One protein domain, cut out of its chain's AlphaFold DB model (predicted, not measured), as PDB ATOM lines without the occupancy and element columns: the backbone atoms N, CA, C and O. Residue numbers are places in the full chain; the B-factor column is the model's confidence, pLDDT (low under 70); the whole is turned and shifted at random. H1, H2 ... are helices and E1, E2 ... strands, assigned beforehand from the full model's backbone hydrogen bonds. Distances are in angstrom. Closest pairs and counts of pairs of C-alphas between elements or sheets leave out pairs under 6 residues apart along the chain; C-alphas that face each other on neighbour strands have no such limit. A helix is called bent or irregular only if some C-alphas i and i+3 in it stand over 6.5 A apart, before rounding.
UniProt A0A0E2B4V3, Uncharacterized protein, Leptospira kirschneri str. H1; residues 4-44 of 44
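AT A GLANCE: This is residues 4 to 44 of the 44 residues of an uncharacterized protein of Leptospira kirschneri str. H1 (UniProt A0A0E2B4V3). Two helices of similar length, H1 and H2, are joined by a tight turn and pack on each other with a steep tilt between them, so that the chain folds back. The short strand E1 stands before H1, and the printed ends lie near each other, with the C-alphas of Lys 4 and Glu 44 7.5 A apart. The printed part has 41 residues, with one named strand and two named helices in the order E1, H1, H2, and its class is mostly helix. It is compact, with a radius of gyration of the C-alphas of 9.4 A, and elongated, spanning 28 by 17 by 15 A.

IN THESE COORDINATES: Start at Lys 4 and go on to C-alpha 8 at (162.671, 164.223, 161.502), where E1, residues 8 to 10, begins. Next find C-alpha 13 at (172.712, 162.371, 155.364); from there H1, residues 13 to 24, runs 15.1 A. H1 is irregular, but only just: C-alphas 19 and 22 are 6.9 A apart. H2, residues 30 to 40, runs 14.9 A and ends at C-alpha 40, (163.130, 157.270, 150.975).

HOW THE PARTS SIT: E1 pairs with no named strand; its closest C-alphas to H1 are those of Phe 10 and Leu 16, 5.8 A apart. Look next at Tyr 21 and Glu 30, whose C-alphas, 6.7 A apart, are the closest of H1 and H2. These helices touch and run opposite ways at a steep tilt of 69 degrees, only just short of about perpendicular. E1 and H2 are apart. Of the O i to N i+4 pairs, 6 of 8 in H1 and 6 of 7 in H2 are within hydrogen-bond range.

THE WHOLE: The two C-alphas farthest apart are those of Asp 26 and Glu 44, at 28.8 A. The links E1 to H1 and H1 to H2 are tight, and the printed part has no cut. Mean pLDDT of the printed part is 86.3; look for values under 70 at residues 43 to 44, of which Glu 44 is the chain's last residue.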
ATOM      1  N   LYS A   4     164.825 164.919 155.103       81.62
ATOM      2  CA  LYS A   4     163.652 164.628 155.932       81.62
ATOM      3  C   LYS A   4     163.235 163.169 155.810       81.62
ATOM      4  O   LYS A   4     162.882 162.723 154.722       81.62
ATOM      5  N   MET A   5     163.187 162.476 156.944       82.25
ATOM      6  CA  MET A   5     162.762 161.080 157.050       82.25
ATOM      7  C   MET A   5     161.952 160.876 158.330       82.25
ATOM      8  O   MET A   5     162.299 161.422 159.375       82.25
ATOM      9  N   ASP A   6     160.812 160.185 158.227       79.81
ATOM     10  CA  ASP A   6     159.884 159.929 159.345       79.81
ATOM     11  C   ASP A   6     159.488 161.172 160.175       79.81
ATOM     12  O   ASP A   6     159.204 161.121 161.369       79.81
ATOM     13  N   GLY A   7     159.455 162.343 159.529       79.44
ATOM     14  CA  GLY A   7     159.116 163.616 160.174       79.44
ATOM     15  C   GLY A   7     160.284 164.305 160.889       79.44
ATOM     16  O   GLY A   7     160.166 165.494 161.192       79.44
ATOM     17  N   ALA A   8     161.416 163.625 161.069       84.12
ATOM     18  CA  ALA A   8     162.671 164.223 161.502       84.12
ATOM     19  C   ALA A   8     163.365 164.933 160.330       84.12
ATOM     20  O   ALA A   8     163.244 164.519 159.176       84.12
ATOM     21  N   LYS A   9     164.064 166.034 160.624       85.56
ATOM     22  CA  LYS A   9     164.839 166.815 159.653       85.56
ATOM     23  C   LYS A   9     166.294 166.858 160.092       85.56
ATOM     24  O   LYS A   9     166.567 167.249 161.222       85.56
ATOM     25  N   PHE A  10     167.190 166.543 159.173       87.88
ATOM     26  CA  PHE A  10     168.633 166.536 159.369       87.88
ATOM     27  C   PHE A  10     169.298 167.483 158.384       87.88
ATOM     28  O   PHE A  10     168.783 167.727 157.286       87.88
ATOM     29  N   GLN A  11     170.438 168.045 158.778       86.94
ATOM     30  CA  GLN A  11     171.194 168.917 157.886       86.94
ATOM     31  C   GLN A  11     172.022 168.107 156.888       86.94
ATOM     32  O   GLN A  11     172.235 168.565 155.768       86.94
ATOM     33  N   THR A  12     172.437 166.897 157.267       88.50
ATOM     34  CA  THR A  12     173.230 165.996 156.426       88.50
ATOM     35  C   THR A  12     172.675 164.574 156.448       88.50
ATOM     36  O   THR A  12     171.930 164.189 157.352       88.50
ATOM     37  N   MET A  13     173.039 163.794 155.430       85.19
ATOM     38  CA  MET A  13     172.712 162.371 155.364       85.19
ATOM     39  C   MET A  13     173.376 161.597 156.508       85.19
ATOM     40  O   MET A  13     172.755 160.730 157.104       85.19
ATOM     41  N   GLU A  14     174.615 161.956 156.841       88.12
ATOM     42  CA  GLU A  14     175.406 161.314 157.893       88.12
ATOM     43  C   GLU A  14     174.727 161.438 159.265       88.12
ATOM     44  O   GLU A  14     174.612 160.448 159.973       88.12
ATOM     45  N   GLU A  15     174.170 162.611 159.604       89.69
ATOM     46  CA  GLU A  15     173.407 162.785 160.853       89.69
ATOM     47  C   GLU A  15     172.129 161.943 160.888       89.69
ATOM     48  O   GLU A  15     171.753 161.417 161.936       89.69
ATOM     49  N   LEU A  16     171.441 161.825 159.751       89.69
ATOM     50  CA  LEU A  16     170.260 160.979 159.638       89.69
ATOM     51  C   LEU A  16     170.652 159.511 159.843       89.69
ATOM     52  O   LEU A  16     170.002 158.811 160.618       89.69
ATOM     53  N   ILE A  17     171.722 159.069 159.176       90.38
ATOM     54  CA  ILE A  17     172.239 157.705 159.277       90.38
ATOM     55  C   ILE A  17     172.656 157.405 160.711       90.38
ATOM     56  O   ILE A  17     172.159 156.440 161.268       90.38
ATOM     57  N   ASP A  18     173.457 158.247 161.356       91.38
ATOM     58  CA  ASP A  18     173.905 158.021 162.735       91.38
ATOM     59  C   ASP A  18     172.727 157.962 163.731       91.38
ATOM     60  O   ASP A  18     172.700 157.130 164.639       91.38
ATOM     61  N   ALA A  19     171.687 158.778 163.514       90.31
ATOM     62  CA  ALA A  19     170.496 158.796 164.360       90.31
ATOM     63  C   ALA A  19     169.560 157.594 164.145       90.31
ATOM     64  O   ALA A  19     168.967 157.097 165.106       90.31
ATOM     65  N   PHE A  20     169.380 157.146 162.899       88.44
ATOM     66  CA  PHE A  20     168.421 156.091 162.562       88.44
ATOM     67  C   PHE A  20     169.052 154.707 162.423       88.44
ATOM     68  O   PHE A  20     168.396 153.725 162.760       88.44
ATOM     69  N   TYR A  21     170.304 154.586 161.989       90.44
ATOM     70  CA  TYR A  21     170.971 153.300 161.787       90.44
ATOM     71  C   TYR A  21     170.939 152.392 163.025       90.44
ATOM     72  O   TYR A  21     170.636 151.217 162.846       90.44
ATOM     73  N   PRO A  22     171.089 152.871 164.278       91.44
ATOM     74  CA  PRO A  22     170.923 152.022 165.463       91.44
ATOM     75  C   PRO A  22     169.553 151.326 165.569       91.44
ATOM     76  O   PRO A  22     169.434 150.299 166.233       91.44
ATOM     77  N   LEU A  23     168.509 151.873 164.937       89.56
ATOM     78  CA  LEU A  23     167.172 151.270 164.877       89.56
ATOM     79  C   LEU A  23     167.049 150.230 163.754       89.56
ATOM     80  O   LEU A  23     166.212 149.334 163.841       89.56
ATOM     81  N   TYR A  24     167.870 150.347 162.711       88.88
ATOM     82  CA  TYR A  24     167.841 149.498 161.518       88.88
ATOM     83  C   TYR A  24     169.005 148.503 161.450       88.88
ATOM     84  O   TYR A  24     168.945 147.579 160.641       88.88
ATOM     85  N   SER A  25     170.010 148.623 162.321       91.62
ATOM     86  CA  SER A  25     171.229 147.806 162.332       91.62
ATOM     87  C   SER A  25     170.969 146.323 162.589       91.62
ATOM     88  O   SER A  25     171.796 145.483 162.257       91.62
ATOM     89  N   ASP A  26     169.825 145.988 163.193       92.62
ATOM     90  CA  ASP A  26     169.378 144.599 163.369       92.62
ATOM     91  C   ASP A  26     168.760 144.019 162.080       92.62
ATOM     92  O   ASP A  26     168.756 142.809 161.863       92.62
ATOM     93  N   THR A  27     168.260 144.885 161.192       89.81
ATOM     94  CA  THR A  27     167.538 144.499 159.965       89.81
ATOM     95  C   THR A  27     168.392 144.544 158.702       89.81
ATOM     96  O   THR A  27     168.162 143.757 157.786       89.81
ATOM     97  N   MET A  28     169.359 145.461 158.631       91.31
ATOM     98  CA  MET A  28     170.195 145.681 157.453       91.31
ATOM     99  C   MET A  28     171.547 146.286 157.836       91.31
ATOM    100  O   MET A  28     171.710 146.833 158.925       91.31
ATOM    101  N   SER A  29     172.513 146.189 156.924       92.50
ATOM    102  CA  SER A  29     173.833 146.802 157.105       92.50
ATOM    103  C   SER A  29     173.780 148.308 156.845       92.50
ATOM    104  O   SER A  29     172.879 148.788 156.163       92.50
ATOM    105  N   GLU A  30     174.774 149.047 157.328       87.62
ATOM    106  CA  GLU A  30     174.881 150.504 157.134       87.62
ATOM    107  C   GLU A  30     174.815 150.899 155.653       87.62
ATOM    108  O   GLU A  30     174.093 151.817 155.290       87.62
ATOM    109  N   ASP A  31     175.478 150.132 154.786       90.94
ATOM    110  CA  ASP A  31     175.518 150.354 153.332       90.94
ATOM    111  C   ASP A  31     174.150 150.134 152.647       90.94
ATOM    112  O   ASP A  31     173.832 150.751 151.625       90.94
ATOM    113  N   ASP A  32     173.326 149.241 153.202       91.38
ATOM    114  CA  ASP A  32     171.941 149.034 152.765       91.38
ATOM    115  C   ASP A  32     171.032 150.131 153.324       91.38
ATOM    116  O   ASP A  32     170.146 150.624 152.622       91.38
ATOM    117  N   PHE A  33     171.284 150.558 154.564       91.31
ATOM    118  CA  PHE A  33     170.546 151.641 155.192       91.31
ATOM    119  C   PHE A  33     170.797 152.975 154.489       91.31
ATOM    120  O   PHE A  33     169.848 153.697 154.211       91.31
ATOM    121  N   GLU A  34     172.035 153.280 154.101       89.50
ATOM    122  CA  GLU A  34     172.359 154.483 153.335       89.50
ATOM    123  C   GLU A  34     171.569 154.539 152.019       89.50
ATOM    124  O   GLU A  34     170.968 155.569 151.702       89.50
ATOM    125  N   LYS A  35     171.491 153.422 151.282       90.44
ATOM    126  CA  LYS A  35     170.667 153.336 150.064       90.44
ATOM    127  C   LYS A  35     169.188 153.520 150.377       90.44
ATOM    128  O   LYS A  35     168.511 154.289 149.700       90.44
ATOM    129  N   TYR A  36     168.699 152.867 151.429       89.62
ATOM    130  CA  TYR A  36     167.315 153.007 151.868       89.62
ATOM    131  C   TYR A  36     166.968 154.467 152.179       89.62
ATOM    132  O   TYR A  36     165.936 154.963 151.724       89.62
ATOM    133  N   VAL A  37     167.839 155.175 152.898       87.50
ATOM    134  CA  VAL A  37     167.669 156.599 153.184       87.50
ATOM    135  C   VAL A  37     167.713 157.406 151.889       87.50
ATOM    136  O   VAL A  37     166.813 158.205 151.677       87.50
ATOM    137  N   GLN A  38     168.675 157.186 150.989       85.38
ATOM    138  CA  GLN A  38     168.733 157.888 149.696       85.38
ATOM    139  C   GLN A  38     167.453 157.723 148.863       85.38
ATOM    140  O   GLN A  38     167.024 158.674 148.214       85.38
ATOM    141  N   GLU A  39     166.823 156.546 148.894       86.38
ATOM    142  CA  GLU A  39     165.584 156.278 148.155       86.38
ATOM    143  C   GLU A  39     164.320 156.807 148.854       86.38
ATOM    144  O   GLU A  39     163.338 157.141 148.186       86.38
ATOM    145  N   ASN A  40     164.313 156.884 150.190       84.31
ATOM    146  CA  ASN A  40     163.130 157.270 150.975       84.31
ATOM    147  C   ASN A  40     163.143 158.731 151.433       84.31
ATOM    148  O   ASN A  40     162.081 159.304 151.708       84.31
ATOM    149  N   VAL A  41     164.317 159.348 151.522       83.44
ATOM    150  CA  VAL A  41     164.464 160.744 151.908       83.44
ATOM    151  C   VAL A  41     164.037 161.632 150.750       83.44
ATOM    152  O   VAL A  41     164.385 161.412 149.592       83.44
ATOM    153  N   ARG A  42     163.257 162.667 151.056       70.00
ATOM    154  CA  ARG A  42     162.939 163.706 150.076       70.00
ATOM    155  C   ARG A  42     163.874 164.879 150.302       70.00
ATOM    156  O   ARG A  42     163.918 165.413 151.410       70.00
ATOM    157  N   GLU A  43     164.605 165.268 149.264       65.62
ATOM    158  CA  GLU A  43     165.373 166.512 149.259       65.62
ATOM    159  C   GLU A  43     164.392 167.700 149.254       65.62
ATOM    160  O   GLU A  43     163.699 167.936 148.264       65.62
ATOM    161  N   GLU A  44     164.309 168.420 150.381       57.56
ATOM    162  CA  GLU A  44     163.665 169.745 150.488       57.56
ATOM    163  C   GLU A  44     164.714 170.879 150.530       57.56
ATOM    164  O   GLU A  44     165.798 170.744 151.172       57.56
TER     165      GLU A  44